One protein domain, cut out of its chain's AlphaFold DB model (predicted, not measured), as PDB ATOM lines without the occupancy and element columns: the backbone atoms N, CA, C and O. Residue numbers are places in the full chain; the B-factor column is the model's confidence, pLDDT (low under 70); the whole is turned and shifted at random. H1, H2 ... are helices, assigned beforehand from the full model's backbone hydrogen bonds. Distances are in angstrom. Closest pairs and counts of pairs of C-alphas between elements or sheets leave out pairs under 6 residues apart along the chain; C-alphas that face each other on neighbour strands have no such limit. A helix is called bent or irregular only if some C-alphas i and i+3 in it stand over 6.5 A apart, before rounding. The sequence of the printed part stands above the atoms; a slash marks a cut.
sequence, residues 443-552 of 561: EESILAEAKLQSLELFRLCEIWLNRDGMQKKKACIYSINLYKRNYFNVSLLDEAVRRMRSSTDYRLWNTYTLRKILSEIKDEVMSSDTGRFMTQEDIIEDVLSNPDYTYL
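Overview. This is residues 443 to 552 of the 561 residues of the protein "Integrase core domain protein" of Succinatimonas hippei (strain DSM 22608 / JCM 16073 / KCTC 15190 / YIT 12066) (UniProt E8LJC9). Three helices, H1, H2 and H3, stand side by side in an up-and-down bundle, H4 packs on H2 with residues 494 to 498, and the longest helix, H5, crosses H4. H6 runs outward from H4, and residues 545 to 551, mostly in H7, stick out. The printed part has 110 residues with seven named helices, H1 to H7 in chain order, and no named strand: all helix. It is compact, with a radius of gyration of the C-alphas of 15.2 A and spans of 46 by 32 by 20 A.

Arrangement. H5, residues 511 to 527, touches H4, residues 487 to 502, at a steep tilt of 65 degrees; the closest C-alphas, of Ala 496 and Leu 518, are 5.2 A apart. H4 residues 494 to 498 touch H2, residues 455 to 466, closest at C-alphas 494 and 456, 5.8 A. H2 forms hairpins with H1, residues 443 to 453, at 18 degrees, and H3, residues 472 to 485, at 17 degrees, their closest C-alphas being 451 and 458, 4.8 A, and 461 and 476, 5.3 A. H4 only just touches H6, residues 536 to 545, with 3 pairs of C-alphas within 8 A, closest at 499 and 536, 6.0 A. H7, residues 547 to 552, is close to H6 but not clearly touching, with C-alphas 543 and 549 6.5 A apart. Every O i to N i+4 pair is within hydrogen-bond range in H1, H2, H3 and H6, against 10 of 12 in H4, 12 of 13 in H5 and 0 of 2 in H7, where 2 of 3 O i to N i+3 pairs are.

Along the chain. H5 is 24.5 A long, H4 23.5 A and H3 20.4 A. H4 and H7 are irregular: C-alphas 488 and 491 are 8.3 A apart, 548 and 551 7.8 A. C-alpha 443 begins H1 at (-22.609, -33.841, -20.351), and C-alpha 552 ends H7 at (3.110, -21.641, 7.448).

Size, cuts and confidence. The C-alphas farthest apart, of Ser 445 and Pro 547, are 47.7 A apart. The printed part has no cut and no long link. Confidence is under 70 in 21 residues, among them 542 to 552.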
ATOM      1  N   GLU A 443     -23.380 -34.548 -21.385       85.44
ATOM      2  CA  GLU A 443     -22.609 -33.841 -20.351       85.44
ATOM      3  C   GLU A 443     -23.248 -32.497 -20.001       85.44
ATOM      4  O   GLU A 443     -23.354 -32.157 -18.825       85.44
ATOM      5  N   GLU A 444     -23.790 -31.799 -21.000       86.00
ATOM      6  CA  GLU A 444     -24.536 -30.551 -20.812       86.00
ATOM      7  C   GLU A 444     -25.765 -30.762 -19.927       86.00
ATOM      8  O   GLU A 444     -26.026 -29.963 -19.033       86.00
ATOM      9  N   SER A 445     -26.495 -31.865 -20.124       85.44
ATOM     10  CA  SER A 445     -27.658 -32.214 -19.308       85.44
ATOM     11  C   SER A 445     -27.274 -32.467 -17.845       85.44
ATOM     12  O   SER A 445     -27.961 -32.003 -16.932       85.44
ATOM     13  N   ILE A 446     -26.142 -33.136 -17.607       86.88
ATOM     14  CA  ILE A 446     -25.604 -33.354 -16.257       86.88
ATOM     15  C   ILE A 446     -25.208 -32.019 -15.611       86.88
ATOM     16  O   ILE A 446     -25.553 -31.777 -14.455       86.88
ATOM     17  N   LEU A 447     -24.508 -31.151 -16.343       89.44
ATOM     18  CA  LEU A 447     -24.057 -29.848 -15.851       89.44
ATOM     19  C   LEU A 447     -25.219 -28.884 -15.585       89.44
ATOM     20  O   LEU A 447     -25.219 -28.201 -14.561       89.44
ATOM     21  N   ALA A 448     -26.230 -28.860 -16.454       88.50
ATOM     22  CA  ALA A 448     -27.437 -28.061 -16.269       88.50
ATOM     23  C   ALA A 448     -28.178 -28.466 -14.988       88.50
ATOM     24  O   ALA A 448     -28.554 -27.608 -14.187       88.50
ATOM     25  N   GLU A 449     -28.320 -29.772 -14.751       88.38
ATOM     26  CA  GLU A 449     -28.946 -30.279 -13.533       88.38
ATOM     27  C   GLU A 449     -28.098 -29.988 -12.285       88.38
ATOM     28  O   GLU A 449     -28.646 -29.618 -11.249       88.38
ATOM     29  N   ALA A 450     -26.768 -30.102 -12.370       89.81
ATOM     30  CA  ALA A 450     -25.865 -29.752 -11.273       89.81
ATOM     31  C   ALA A 450     -25.976 -28.267 -10.887       89.81
ATOM     32  O   ALA A 450     -26.097 -27.949  -9.703       89.81
ATOM     33  N   LYS A 451     -26.007 -27.372 -11.883       91.69
ATOM     34  CA  LYS A 451     -26.136 -25.918 -11.699       91.69
ATOM     35  C   LYS A 451     -27.446 -25.516 -11.029       91.69
ATOM     36  O   LYS A 451     -27.457 -24.557 -10.266       91.69
ATOM     37  N   LEU A 452     -28.528 -26.251 -11.290       90.19
ATOM     38  CA  LEU A 452     -29.826 -26.015 -10.658       90.19
ATOM     39  C   LEU A 452     -29.815 -26.334  -9.156       90.19
ATOM     40  O   LEU A 452     -30.602 -25.758  -8.412       90.19
ATOM     41  N   GLN A 453     -28.937 -27.236  -8.706       89.69
ATOM     42  CA  GLN A 453     -28.820 -27.581  -7.286       89.69
ATOM     43  C   GLN A 453     -27.862 -26.648  -6.534       89.69
ATOM     44  O   GLN A 453     -28.188 -26.213  -5.435       89.69
ATOM     45  N   SER A 454     -26.673 -26.376  -7.087       91.94
ATOM     46  CA  SER A 454     -25.673 -25.487  -6.476       91.94
ATOM     47  C   SER A 454     -24.554 -25.120  -7.457       91.94
ATOM     48  O   SER A 454     -24.165 -25.912  -8.322       91.94
ATOM     49  N   LEU A 455     -23.974 -23.930  -7.275       91.19
ATOM     50  CA  LEU A 455     -22.788 -23.486  -8.007       91.19
ATOM     51  C   LEU A 455     -21.539 -24.318  -7.666       91.19
ATOM     52  O   LEU A 455     -20.727 -24.595  -8.550       91.19
ATOM     53  N   GLU A 456     -21.390 -24.757  -6.414       90.88
ATOM     54  CA  GLU A 456     -20.243 -25.571  -5.992       90.88
ATOM     55  C   GLU A 456     -20.325 -26.990  -6.560       90.88
ATOM     56  O   GLU A 456     -19.330 -27.529  -7.055       90.88
ATOM     57  N   LEU A 457     -21.533 -27.562  -6.605       91.12
ATOM     58  CA  LEU A 457     -21.770 -28.839  -7.273       91.12
ATOM     59  C   LEU A 457     -21.493 -28.757  -8.780       91.12
ATOM     60  O   LEU A 457     -20.902 -29.684  -9.338       91.12
ATOM     61  N   PHE A 458     -21.907 -27.668  -9.438       92.50
ATOM     62  CA  PHE A 458     -21.623 -27.433 -10.854       92.50
ATOM     63  C   PHE A 458     -20.117 -27.447 -11.134       92.50
ATOM     64  O   PHE A 458     -19.668 -28.231 -11.970       92.50
ATOM     65  N   ARG A 459     -19.334 -26.666 -10.378       89.81
ATOM     66  CA  ARG A 459     -17.867 -26.606 -10.508       89.81
ATOM     67  C   ARG A 459     -17.220 -27.975 -10.303       89.81
ATOM     68  O   ARG A 459     -16.328 -28.363 -11.052       89.81
ATOM     69  N   LEU A 460     -17.684 -28.739  -9.313       88.88
ATOM     70  CA  LEU A 460     -17.187 -30.094  -9.076       88.88
ATOM     71  C   LEU A 460     -17.496 -31.034 -10.253       88.88
ATOM     72  O   LEU A 460     -16.620 -31.782 -10.689       88.88
ATOM     73  N   CYS A 461     -18.725 -30.995 -10.776       89.25
ATOM     74  CA  CYS A 461     -19.135 -31.826 -11.909       89.25
ATOM     75  C   CYS A 461     -18.380 -31.461 -13.193       89.25
ATOM     76  O   CYS A 461     -18.004 -32.361 -13.939       89.25
ATOM     77  N   GLU A 462     -18.118 -30.175 -13.426       89.88
ATOM     78  CA  GLU A 462     -17.308 -29.680 -14.545       89.88
ATOM     79  C   GLU A 462     -15.879 -30.235 -14.481       89.88
ATOM     80  O   GLU A 462     -15.393 -30.822 -15.448       89.88
ATOM     81  N   ILE A 463     -15.238 -30.174 -13.309       86.88
ATOM     82  CA  ILE A 463     -13.896 -30.742 -13.111       86.88
ATOM     83  C   ILE A 463     -13.899 -32.263 -13.311       86.88
ATOM     84  O   ILE A 463     -12.994 -32.807 -13.944       86.88
ATOM     85  N   TRP A 464     -14.902 -32.972 -12.786       88.06
ATOM     86  CA  TRP A 464     -15.002 -34.423 -12.959       88.06
ATOM     87  C   TRP A 464     -15.230 -34.845 -14.407       88.06
ATOM     88  O   TRP A 464     -14.689 -35.875 -14.800       88.06
ATOM     89  N   LEU A 465     -16.004 -34.091 -15.191       86.50
ATOM     90  CA  LEU A 465     -16.238 -34.388 -16.607       86.50
ATOM     91  C   LEU A 465     -14.994 -34.088 -17.466       86.50
ATOM     92  O   LEU A 465     -14.659 -34.897 -18.333       86.50
ATOM     93  N   ASN A 466     -14.245 -33.029 -17.137       83.94
ATOM     94  CA  ASN A 466     -13.031 -32.618 -17.857       83.94
ATOM     95  C   ASN A 466     -11.782 -33.490 -17.591       83.94
ATOM     96  O   ASN A 466     -10.822 -33.429 -18.354       83.94
ATOM     97  N   ARG A 467     -11.749 -34.317 -16.536       77.31
ATOM     98  CA  ARG A 467     -10.608 -35.218 -16.227       77.31
ATOM     99  C   ARG A 467     -10.714 -36.560 -16.914       77.31
ATOM    100  O   ARG A 467     -11.801 -37.102 -16.895       77.31
ATOM    101  N   ASP A 468      -9.634 -37.184 -17.381       58.47
ATOM    102  CA  ASP A 468      -9.685 -38.538 -17.963       58.47
ATOM    103  C   ASP A 468     -10.023 -39.661 -16.957       58.47
ATOM    104  O   ASP A 468      -9.498 -39.704 -15.846       58.47
ATOM    105  N   GLY A 469     -10.933 -40.580 -17.333       59.34
ATOM    106  CA  GLY A 469     -11.363 -41.710 -16.488       59.34
ATOM    107  C   GLY A 469     -12.764 -42.283 -16.782       59.34
ATOM    108  O   GLY A 469     -13.653 -41.599 -17.274       59.34
ATOM    109  N   MET A 470     -13.002 -43.560 -16.450       50.81
ATOM    110  CA  MET A 470     -14.203 -44.321 -16.862       50.81
ATOM    111  C   MET A 470     -15.452 -44.120 -15.966       50.81
ATOM    112  O   MET A 470     -16.535 -44.597 -16.297       50.81
ATOM    113  N   GLN A 471     -15.338 -43.420 -14.824       64.88
ATOM    114  CA  GLN A 471     -16.404 -43.319 -13.799       64.88
ATOM    115  C   GLN A 471     -17.019 -41.909 -13.607       64.88
ATOM    116  O   GLN A 471     -17.846 -41.724 -12.710       64.88
ATOM    117  N   LYS A 472     -16.688 -40.928 -14.462       77.00
ATOM    118  CA  LYS A 472     -17.027 -39.491 -14.297       77.00
ATOM    119  C   LYS A 472     -18.527 -39.223 -14.136       77.00
ATOM    120  O   LYS A 472     -18.973 -38.700 -13.118       77.00
ATOM    121  N   LYS A 473     -19.334 -39.680 -15.104       81.06
ATOM    122  CA  LYS A 473     -20.794 -39.464 -15.115       81.06
ATOM    123  C   LYS A 473     -21.472 -40.068 -13.885       81.06
ATOM    124  O   LYS A 473     -22.411 -39.489 -13.349       81.06
ATOM    125  N   LYS A 474     -20.976 -41.209 -13.391       83.81
ATOM    126  CA  LYS A 474     -21.529 -41.880 -12.205       83.81
ATOM    127  C   LYS A 474     -21.318 -41.046 -10.939       83.81
ATOM    128  O   LYS A 474     -22.238 -40.974 -10.128       83.81
ATOM    129  N   ALA A 475     -20.152 -40.412 -10.791       86.56
ATOM    130  CA  ALA A 475     -19.856 -39.528  -9.666       86.56
ATOM    131  C   ALA A 475     -20.733 -38.266  -9.694       86.56
ATOM    132  O   ALA A 475     -21.396 -37.976  -8.700       86.56
ATOM    133  N   CYS A 476     -20.841 -37.597 -10.849       88.19
ATOM    134  CA  CYS A 476     -21.705 -36.423 -11.012       88.19
ATOM    135  C   CYS A 476     -23.175 -36.755 -10.712       88.19
ATOM    136  O   CYS A 476     -23.801 -36.109  -9.875       88.19
ATOM    137  N   ILE A 477     -23.716 -37.819 -11.321       87.56
ATOM    138  CA  ILE A 477     -25.106 -38.254 -11.100       87.56
ATOM    139  C   ILE A 477     -25.337 -38.632  -9.631       87.56
ATOM    140  O   ILE A 477     -26.407 -38.360  -9.083       87.56
ATOM    141  N   TYR A 478     -24.362 -39.265  -8.971       89.31
ATOM    142  CA  TYR A 478     -24.462 -39.575  -7.547       89.31
ATOM    143  C   TYR A 478     -24.575 -38.296  -6.707       89.31
ATOM    144  O   TYR A 478     -25.501 -38.189  -5.904       89.31
ATOM    145  N   SER A 479     -23.689 -37.321  -6.928       89.50
ATOM    146  CA  SER A 479     -23.684 -36.060  -6.183       89.50
ATOM    147  C   SER A 479     -24.944 -35.231  -6.439       89.50
ATOM    148  O   SER A 479     -25.559 -34.771  -5.486       89.50
ATOM    149  N   ILE A 480     -25.427 -35.148  -7.683       89.69
ATOM    150  CA  ILE A 480     -26.714 -34.503  -8.006       89.69
ATOM    151  C   ILE A 480     -27.861 -35.143  -7.214       89.69
ATOM    152  O   ILE A 480     -28.667 -34.447  -6.600       89.69
ATOM    153  N   ASN A 481     -27.930 -36.476  -7.173       89.06
ATOM    154  CA  ASN A 481     -28.967 -37.163  -6.402       89.06
ATOM    155  C   ASN A 481     -28.793 -36.988  -4.881       89.06
ATOM    156  O   ASN A 481     -29.790 -37.015  -4.161       89.06
ATOM    157  N   LEU A 482     -27.562 -36.822  -4.386       89.25
ATOM    158  CA  LEU A 482     -27.286 -36.525  -2.978       89.25
ATOM    159  C   LEU A 482     -27.822 -35.139  -2.592       89.25
ATOM    160  O   LEU A 482     -28.485 -35.024  -1.564       89.25
ATOM    161  N   TYR A 483     -27.605 -34.133  -3.443       91.31
ATOM    162  CA  TYR A 483     -28.157 -32.787  -3.275       91.31
ATOM    163  C   TYR A 483     -29.686 -32.793  -3.302       91.31
ATOM    164  O   TYR A 483     -30.316 -32.308  -2.367       91.31
ATOM    165  N   LYS A 484     -30.296 -33.458  -4.292       87.81
ATOM    166  CA  LYS A 484     -31.763 -33.562  -4.398       87.81
ATOM    167  C   LYS A 484     -32.425 -34.200  -3.174       87.81
ATOM    168  O   LYS A 484     -33.535 -33.826  -2.811       87.81
ATOM    169  N   ARG A 485     -31.772 -35.182  -2.545       87.56
ATOM    170  CA  ARG A 485     -32.289 -35.845  -1.332       87.56
ATOM    171  C   ARG A 485     -32.170 -34.978  -0.081       87.56
ATOM    172  O   ARG A 485     -32.960 -35.149   0.835       87.56
ATOM    173  N   ASN A 486     -31.195 -34.074  -0.052       84.81
ATOM    174  CA  ASN A 486     -30.845 -33.259   1.107       84.81
ATOM    175  C   ASN A 486     -31.077 -31.768   0.818       84.81
ATOM    176  O   ASN A 486     -30.248 -30.934   1.169       84.81
ATOM    177  N   TYR A 487     -32.199 -31.430   0.179       79.00
ATOM    178  CA  TYR A 487     -32.469 -30.072  -0.305       79.00
ATOM    179  C   TYR A 487     -32.560 -29.010   0.807       79.00
ATOM    180  O   TYR A 487     -32.338 -27.835   0.547       79.00
ATOM    181  N   PHE A 488     -32.832 -29.407   2.054       78.00
ATOM    182  CA  PHE A 488     -32.777 -28.505   3.211       78.00
ATOM    183  C   PHE A 488     -31.352 -28.234   3.723       78.00
ATOM    184  O   PHE A 488     -31.143 -27.297   4.479       78.00
ATOM    185  N   ASN A 489     -30.372 -29.042   3.310       84.81
ATOM    186  CA  ASN A 489     -29.007 -29.072   3.846       84.81
ATOM    187  C   ASN A 489     -27.959 -28.780   2.760       84.81
ATOM    188  O   ASN A 489     -26.847 -29.313   2.789       84.81
ATOM    189  N   VAL A 490     -28.321 -27.961   1.769       85.69
ATOM    190  CA  VAL A 490     -27.444 -27.623   0.637       85.69
ATOM    191  C   VAL A 490     -26.183 -26.892   1.109       85.69
ATOM    192  O   VAL A 490     -25.109 -27.165   0.588       85.69
ATOM    193  N   SER A 491     -26.270 -26.058   2.150       85.81
ATOM    194  CA  SER A 491     -25.113 -25.354   2.729       85.81
ATOM    195  C   SER A 491     -24.036 -26.304   3.269       85.81
ATOM    196  O   SER A 491     -22.856 -26.103   2.992       85.81
ATOM    197  N   LEU A 492     -24.438 -27.371   3.971       87.81
ATOM    198  CA  LEU A 492     -23.539 -28.416   4.485       87.81
ATOM    199  C   LEU A 492     -22.886 -29.204   3.346       87.81
ATOM    200  O   LEU A 492     -21.724 -29.592   3.421       87.81
ATOM    201  N   LEU A 493     -23.648 -29.461   2.282       88.75
ATOM    202  CA  LEU A 493     -23.149 -30.153   1.098       88.75
ATOM    203  C   LEU A 493     -22.151 -29.302   0.315       88.75
ATOM    204  O   LEU A 493     -21.112 -29.820  -0.084       88.75
ATOM    205  N   ASP A 494     -22.442 -28.017   0.128       90.62
ATOM    206  CA  ASP A 494     -21.522 -27.083  -0.515       90.62
ATOM    207  C   ASP A 494     -20.233 -26.953   0.280       90.62
ATOM    208  O   ASP A 494     -19.152 -26.967  -0.303       90.62
ATOM    209  N   GLU A 495     -20.337 -26.922   1.606       89.31
ATOM    210  CA  GLU A 495     -19.166 -26.924   2.466       89.31
ATOM    211  C   GLU A 495     -18.357 -28.214   2.325       89.31
ATOM    212  O   GLU A 495     -17.148 -28.165   2.109       89.31
ATOM    213  N   ALA A 496     -19.014 -29.376   2.303       88.69
ATOM    214  CA  ALA A 496     -18.332 -30.642   2.055       88.69
ATOM    215  C   ALA A 496     -17.603 -30.660   0.699       88.69
ATOM    216  O   ALA A 496     -16.504 -31.210   0.584       88.69
ATOM    217  N   VAL A 497     -18.188 -30.040  -0.332       90.06
ATOM    218  CA  VAL A 497     -17.542 -29.873  -1.639       90.06
ATOM    219  C   VAL A 497     -16.335 -28.936  -1.543       90.06
ATOM    220  O   VAL A 497     -15.290 -29.273  -2.101       90.06
ATOM    221  N   ARG A 498     -16.427 -27.809  -0.824       89.44
ATOM    222  CA  ARG A 498     -15.300 -26.879  -0.618       89.44
ATOM    223  C   ARG A 498     -14.141 -27.544   0.120       89.44
ATOM    224  O   ARG A 498     -13.023 -27.519  -0.394       89.44
ATOM    225  N   ARG A 499     -14.407 -28.221   1.242       88.06
ATOM    226  CA  ARG A 499     -13.392 -28.968   2.011       88.06
ATOM    227  C   ARG A 499     -12.761 -30.103   1.203       88.06
ATOM    228  O   ARG A 499     -11.574 -30.375   1.313       88.06
ATOM    229  N   MET A 500     -13.529 -30.771   0.342       88.75
ATOM    230  CA  MET A 500     -12.955 -31.784  -0.549       88.75
ATOM    231  C   MET A 500     -12.038 -31.150  -1.603       88.75
ATOM    232  O   MET A 500     -10.985 -31.702  -1.916       88.75
ATOM    233  N   ARG A 501     -12.433 -29.996  -2.157       86.38
ATOM    234  CA  ARG A 501     -11.683 -29.270  -3.192       86.38
ATOM    235  C   ARG A 501     -10.432 -28.563  -2.665       86.38
ATOM    236  O   ARG A 501      -9.577 -28.224  -3.477       86.38
ATOM    237  N   SER A 502     -10.305 -28.348  -1.357       84.44
ATOM    238  CA  SER A 502      -9.080 -27.808  -0.753       84.44
ATOM    239  C   SER A 502      -7.950 -28.844  -0.674       84.44
ATOM    240  O   SER A 502      -6.780 -28.470  -0.609       84.44
ATOM    241  N   SER A 503      -8.265 -30.144  -0.759       82.56
ATOM    242  CA  SER A 503      -7.256 -31.204  -0.856       82.56
ATOM    243  C   SER A 503      -6.483 -31.111  -2.174       82.56
ATOM    244  O   SER A 503      -7.069 -31.233  -3.253       82.56
ATOM    245  N   THR A 504      -5.157 -31.001  -2.085       77.06
ATOM    246  CA  THR A 504      -4.239 -31.027  -3.235       77.06
ATOM    247  C   THR A 504      -4.159 -32.405  -3.902       77.06
ATOM    248  O   THR A 504      -3.847 -32.490  -5.091       77.06
ATOM    249  N   ASP A 505      -4.496 -33.487  -3.184       81.06
ATOM    250  CA  ASP A 505      -4.601 -34.823  -3.772       81.06
ATOM    251  C   ASP A 505      -5.962 -35.027  -4.447       81.06
ATOM    252  O   ASP A 505      -7.001 -35.272  -3.824       81.06
ATOM    253  N   TYR A 506      -5.925 -34.978  -5.771       75.88
ATOM    254  CA  TYR A 506      -7.063 -35.180  -6.650       75.88
ATOM    255  C   TYR A 506      -7.649 -36.599  -6.638       75.88
ATOM    256  O   TYR A 506      -8.795 -36.768  -7.060       75.88
ATOM    257  N   ARG A 507      -6.923 -37.616  -6.149       78.62
ATOM    258  CA  ARG A 507      -7.445 -38.992  -5.993       78.62
ATOM    259  C   ARG A 507      -8.508 -39.072  -4.899       78.62
ATOM    260  O   ARG A 507      -9.416 -39.908  -4.960       78.62
ATOM    261  N   LEU A 508      -8.437 -38.159  -3.935       80.31
ATOM    262  CA  LEU A 508      -9.410 -38.036  -2.857       80.31
ATOM    263  C   LEU A 508     -10.708 -37.365  -3.318       80.31
ATOM    264  O   LEU A 508     -11.695 -37.411  -2.595       80.31
ATOM    265  N   TRP A 509     -10.771 -36.804  -4.529       85.62
ATOM    266  CA  TRP A 509     -11.964 -36.126  -5.038       85.62
ATOM    267  C   TRP A 509     -12.961 -37.133  -5.613       85.62
ATOM    268  O   TRP A 509     -13.153 -37.238  -6.826       85.62
ATOM    269  N   ASN A 510     -13.584 -37.913  -4.735       86.94
ATOM    270  CA  ASN A 510     -14.521 -38.966  -5.095       86.94
ATOM    271  C   ASN A 510     -15.743 -38.985  -4.158       86.94
ATOM    272  O   ASN A 510     -15.773 -38.361  -3.099       86.94
ATOM    273  N   THR A 511     -16.780 -39.729  -4.553       88.19
ATOM    274  CA  THR A 511     -18.065 -39.755  -3.824       88.19
ATOM    275  C   THR A 511     -18.007 -40.372  -2.419       88.19
ATOM    276  O   THR A 511     -18.969 -40.223  -1.660       88.19
ATOM    277  N   TYR A 512     -16.935 -41.091  -2.067       88.56
ATOM    278  CA  TYR A 512     -16.743 -41.627  -0.716       88.56
ATOM    279  C   TYR A 512     -16.176 -40.553   0.207       88.56
ATOM    280  O   TYR A 512     -16.741 -40.326   1.273       88.56
ATOM    281  N   THR A 513     -15.150 -39.827  -0.239       88.38
ATOM    282  CA  THR A 513     -14.578 -38.695   0.505       88.38
ATOM    283  C   THR A 513     -15.611 -37.601   0.735       88.38
ATOM    284  O   THR A 513     -15.771 -37.151   1.863       88.38
ATOM    285  N   LEU A 514     -16.401 -37.253  -0.291       88.31
ATOM    286  CA  LEU A 514     -17.490 -36.280  -0.150       88.31
ATOM    287  C   LEU A 514     -18.492 -36.688   0.945       88.31
ATOM    288  O   LEU A 514     -18.957 -35.852   1.711       88.31
ATOM    289  N   ARG A 515     -18.822 -37.983   1.034       90.25
ATOM    290  CA  ARG A 515     -19.711 -38.508   2.080       90.25
ATOM    291  C   ARG A 515     -19.075 -38.477   3.463       90.25
ATOM    292  O   ARG A 515     -19.783 -38.193   4.421       90.25
ATOM    293  N   LYS A 516     -17.782 -38.791   3.552       91.25
ATOM    294  CA  LYS A 516     -17.029 -38.766   4.805       91.25
ATOM    295  C   LYS A 516     -16.998 -37.349   5.378       91.25
ATOM    296  O   LYS A 516     -17.470 -37.151   6.487       91.25
ATOM    297  N   ILE A 517     -16.580 -36.377   4.567       88.44
ATOM    298  CA  ILE A 517     -16.533 -34.959   4.943       88.44
ATOM    299  C   ILE A 517     -17.927 -34.453   5.334       88.44
ATOM    300  O   ILE A 517     -18.079 -33.756   6.327       88.44
ATOM    301  N   LEU A 518     -18.974 -34.840   4.597       89.12
ATOM    302  CA  LEU A 518     -20.345 -34.475   4.967       89.12
ATOM    303  C   LEU A 518     -20.764 -35.047   6.332       89.12
ATOM    304  O   LEU A 518     -21.554 -34.415   7.025       89.12
ATOM    305  N   SER A 519     -20.296 -36.245   6.697       87.94
ATOM    306  CA  SER A 519     -20.544 -36.815   8.027       87.94
ATOM    307  C   SER A 519     -19.808 -36.024   9.099       87.94
ATOM    308  O   SER A 519     -20.437 -35.624  10.066       87.94
ATOM    309  N   GLU A 520     -18.528 -35.723   8.876       88.12
ATOM    310  CA  GLU A 520     -17.699 -34.931   9.793       88.12
ATOM    311  C   GLU A 520     -18.330 -33.554  10.059       88.12
ATOM    312  O   GLU A 520     -18.523 -33.177  11.208       88.12
ATOM    313  N   ILE A 521     -18.785 -32.853   9.012       85.50
ATOM    314  CA  ILE A 521     -19.487 -31.566   9.154       85.50
ATOM    315  C   ILE A 521     -20.788 -31.726   9.952       85.50
ATOM    316  O   ILE A 521     -21.136 -30.866  10.756       85.50
ATOM    317  N   LYS A 522     -21.550 -32.805   9.734       85.62
ATOM    318  CA  LYS A 522     -22.774 -33.044  10.513       85.62
ATOM    319  C   LYS A 522     -22.458 -33.284  11.982       85.62
ATOM    320  O   LYS A 522     -23.168 -32.750  12.824       85.62
ATOM    321  N   ASP A 523     -21.417 -34.051  12.274       84.44
ATOM    322  CA  ASP A 523     -20.984 -34.315  13.642       84.44
ATOM    323  C   ASP A 523     -20.528 -33.011  14.325       84.44
ATOM    324  O   ASP A 523     -20.923 -32.750  15.459       84.44
ATOM    325  N   GLU A 524     -19.825 -32.129  13.604       83.81
ATOM    326  CA  GLU A 524     -19.468 -30.781  14.075       83.81
ATOM    327  C   GLU A 524     -20.708 -29.946  14.434       83.81
ATOM    328  O   GLU A 524     -20.776 -29.407  15.539       83.81
ATOM    329  N   VAL A 525     -21.715 -29.889  13.549       81.88
ATOM    330  CA  VAL A 525     -22.990 -29.190  13.817       81.88
ATOM    331  C   VAL A 525     -23.684 -29.743  15.057       81.88
ATOM    332  O   VAL A 525     -24.238 -28.978  15.838       81.88
ATOM    333  N   MET A 526     -23.674 -31.065  15.236       78.81
ATOM    334  CA  MET A 526     -24.313 -31.716  16.382       78.81
ATOM    335  C   MET A 526     -23.557 -31.479  17.694       78.81
ATOM    336  O   MET A 526     -24.166 -31.541  18.759       78.81
ATOM    337  N   SER A 527     -22.248 -31.231  17.622       76.81
ATOM    338  CA  SER A 527     -21.385 -30.982  18.782       76.81
ATOM    339  C   SER A 527     -21.276 -29.507  19.186       76.81
ATOM    340  O   SER A 527     -20.750 -29.223  20.259       76.81
ATOM    341  N   SER A 528     -21.746 -28.569  18.354       75.50
ATOM    342  CA  SER A 528     -21.636 -27.136  18.635       75.50
ATOM    343  C   SER A 528     -22.875 -26.589  19.350       75.50
ATOM    344  O   SER A 528     -24.007 -26.750  18.894       75.50
ATOM    345  N   ASP A 529     -22.664 -25.846  20.440       59.50
ATOM    346  CA  ASP A 529     -23.746 -25.226  21.232       59.50
ATOM    347  C   ASP A 529     -24.579 -24.197  20.440       59.50
ATOM    348  O   ASP A 529     -25.672 -23.807  20.847       59.50
ATOM    349  N   THR A 530     -24.072 -23.744  19.288       66.88
ATOM    350  CA  THR A 530     -24.721 -22.755  18.412       66.88
ATOM    351  C   THR A 530     -25.373 -23.370  17.171       66.88
ATOM    352  O   THR A 530     -26.023 -22.650  16.411       66.88
ATOM    353  N   GLY A 531     -25.176 -24.671  16.925       61.97
ATOM    354  CA  GLY A 531     -25.605 -25.354  15.701       61.97
ATOM    355  C   GLY A 531     -24.907 -24.863  14.425       61.97
ATOM    356  O   GLY A 531     -25.380 -25.130  13.319       61.97
ATOM    357  N   ARG A 532     -23.802 -24.114  14.549       67.81
ATOM    358  CA  ARG A 532     -22.968 -23.671  13.420       67.81
ATOM    359  C   ARG A 532     -21.834 -24.667  13.170       67.81
ATOM    360  O   ARG A 532     -21.287 -25.229  14.114       67.81
ATOM    361  N   PHE A 533     -21.488 -24.859  11.901       70.12
ATOM    362  CA  PHE A 533     -20.275 -25.558  11.465       70.12
ATOM    363  C   PHE A 533     -19.229 -24.539  11.022       70.12
ATOM    364  O   PHE A 533     -19.593 -23.463  10.548       70.12
ATOM    365  N   MET A 534     -17.949 -24.888  11.140       70.62
ATOM    366  CA  MET A 534     -16.872 -24.053  10.611       70.62
ATOM    367  C   MET A 534     -16.850 -24.156   9.086       70.62
ATOM    368  O   MET A 534     -16.857 -25.254   8.526       70.62
ATOM    369  N   THR A 535     -16.833 -23.034   8.384       75.19
ATOM    370  CA  THR A 535     -16.586 -23.041   6.942       75.19
ATOM    371  C   THR A 535     -15.102 -23.272   6.662       75.19
ATOM    372  O   THR A 535     -14.245 -23.092   7.524       75.19
ATOM    373  N   GLN A 536     -14.764 -23.673   5.441       71.62
ATOM    374  CA  GLN A 536     -13.379 -23.824   5.009       71.62
ATOM    375  C   GLN A 536     -12.614 -22.498   5.132       71.62
ATOM    376  O   GLN A 536     -11.407 -22.520   5.355       71.62
ATOM    377  N   GLU A 537     -13.305 -21.367   5.001       71.38
ATOM    378  CA  GLU A 537     -12.760 -20.026   5.216       71.38
ATOM    379  C   GLU A 537     -12.465 -19.793   6.704       71.38
ATOM    380  O   GLU A 537     -11.340 -19.420   7.026       71.38
ATOM    381  N   ASP A 538     -13.390 -20.152   7.605       73.44
ATOM    382  CA  ASP A 538     -13.180 -20.073   9.062       73.44
ATOM    383  C   ASP A 538     -12.009 -20.956   9.520       73.44
ATOM    384  O   ASP A 538     -11.203 -20.547  10.349       73.44
ATOM    385  N   ILE A 539     -11.874 -22.165   8.960       67.94
ATOM    386  CA  ILE A 539     -10.756 -23.079   9.262       67.94
ATOM    387  C   ILE A 539      -9.425 -22.466   8.814       67.94
ATOM    388  O   ILE A 539      -8.419 -22.570   9.514       67.94
ATOM    389  N   ILE A 540      -9.399 -21.838   7.636       65.00
ATOM    390  CA  ILE A 540      -8.195 -21.177   7.128       65.00
ATOM    391  C   ILE A 540      -7.856 -19.959   7.996       65.00
ATOM    392  O   ILE A 540      -6.692 -19.796   8.349       65.00
ATOM    393  N   GLU A 541      -8.834 -19.135   8.378       70.75
ATOM    394  CA  GLU A 541      -8.613 -17.988   9.266       70.75
ATOM    395  C   GLU A 541      -8.164 -18.399  10.671       70.75
ATOM    396  O   GLU A 541      -7.267 -17.764  11.222       70.75
ATOM    397  N   ASP A 542      -8.702 -19.478  11.238       66.94
ATOM    398  CA  ASP A 542      -8.290 -19.987  12.552       66.94
ATOM    399  C   ASP A 542      -6.831 -20.481  12.525       66.94
ATOM    400  O   ASP A 542      -6.002 -20.092  13.351       66.94
ATOM    401  N   VAL A 543      -6.442 -21.221  11.481       63.84
ATOM    402  CA  VAL A 543      -5.041 -21.636  11.274       63.84
ATOM    403  C   VAL A 543      -4.126 -20.427  11.016       63.84
ATOM    404  O   VAL A 543      -3.003 -20.366  11.523       63.84
ATOM    405  N   LEU A 544      -4.589 -19.441  10.241       62.72
ATOM    406  CA  LEU A 544      -3.834 -18.222   9.930       62.72
ATOM    407  C   LEU A 544      -3.812 -17.198  11.069       62.72
ATOM    408  O   LEU A 544      -2.998 -16.278  11.008       62.72
ATOM    409  N   SER A 545      -4.649 -17.331  12.096       62.84
ATOM    410  CA  SER A 545      -4.659 -16.468  13.282       62.84
ATOM    411  C   SER A 545      -3.946 -17.120  14.468       62.84
ATOM    412  O   SER A 545      -3.277 -16.412  15.224       62.84
ATOM    413  N   ASN A 546      -3.911 -18.454  14.545       63.62
ATOM    414  CA  ASN A 546      -3.231 -19.197  15.603       63.62
ATOM    415  C   ASN A 546      -1.686 -19.023  15.565       63.62
ATOM    416  O   ASN A 546      -1.043 -19.357  14.558       63.62
ATOM    417  N   PRO A 547      -1.068 -18.484  16.640       61.69
ATOM    418  CA  PRO A 547       0.362 -18.176  16.692       61.69
ATOM    419  C   PRO A 547       1.283 -19.399  16.561       61.69
ATOM    420  O   PRO A 547       2.398 -19.233  16.063       61.69
ATOM    421  N   ASP A 548       0.825 -20.611  16.889       63.12
ATOM    422  CA  ASP A 548       1.622 -21.845  16.780       63.12
ATOM    423  C   ASP A 548       1.879 -22.270  15.320       63.12
ATOM    424  O   ASP A 548       2.849 -22.972  15.027       63.12
ATOM    425  N   TYR A 549       1.067 -21.787  14.374       58.69
ATOM    426  CA  TYR A 549       1.182 -22.081  12.938       58.69
ATOM    427  C   TYR A 549       1.850 -20.957  12.128       58.69
ATOM    428  O   TYR A 549       1.790 -20.932  10.897       58.69
ATOM    429  N   THR A 550       2.531 -20.021  12.794       54.91
ATOM    430  CA  THR A 550       3.232 -18.890  12.151       54.91
ATOM    431  C   THR A 550       4.259 -19.313  11.092       54.91
ATOM    432  O   THR A 550       4.470 -18.573  10.131       54.91
ATOM    433  N   TYR A 551       4.834 -20.516  11.188       59.31
ATOM    434  CA  TYR A 551       5.775 -21.071  10.204       59.31
ATOM    435  C   TYR A 551       5.155 -21.334   8.816       59.31
ATOM    436  O   TYR A 551       5.874 -21.344   7.818       59.31
ATOM    437  N   LEU A 552       3.829 -21.506   8.725       55.88
ATOM    438  CA  LEU A 552       3.110 -21.641   7.448       55.88
ATOM    439  C   LEU A 552       2.875 -20.285   6.756       55.88
ATOM    440  O   LEU A 552       2.535 -20.253   5.576       55.88
TER     441      LEU A 552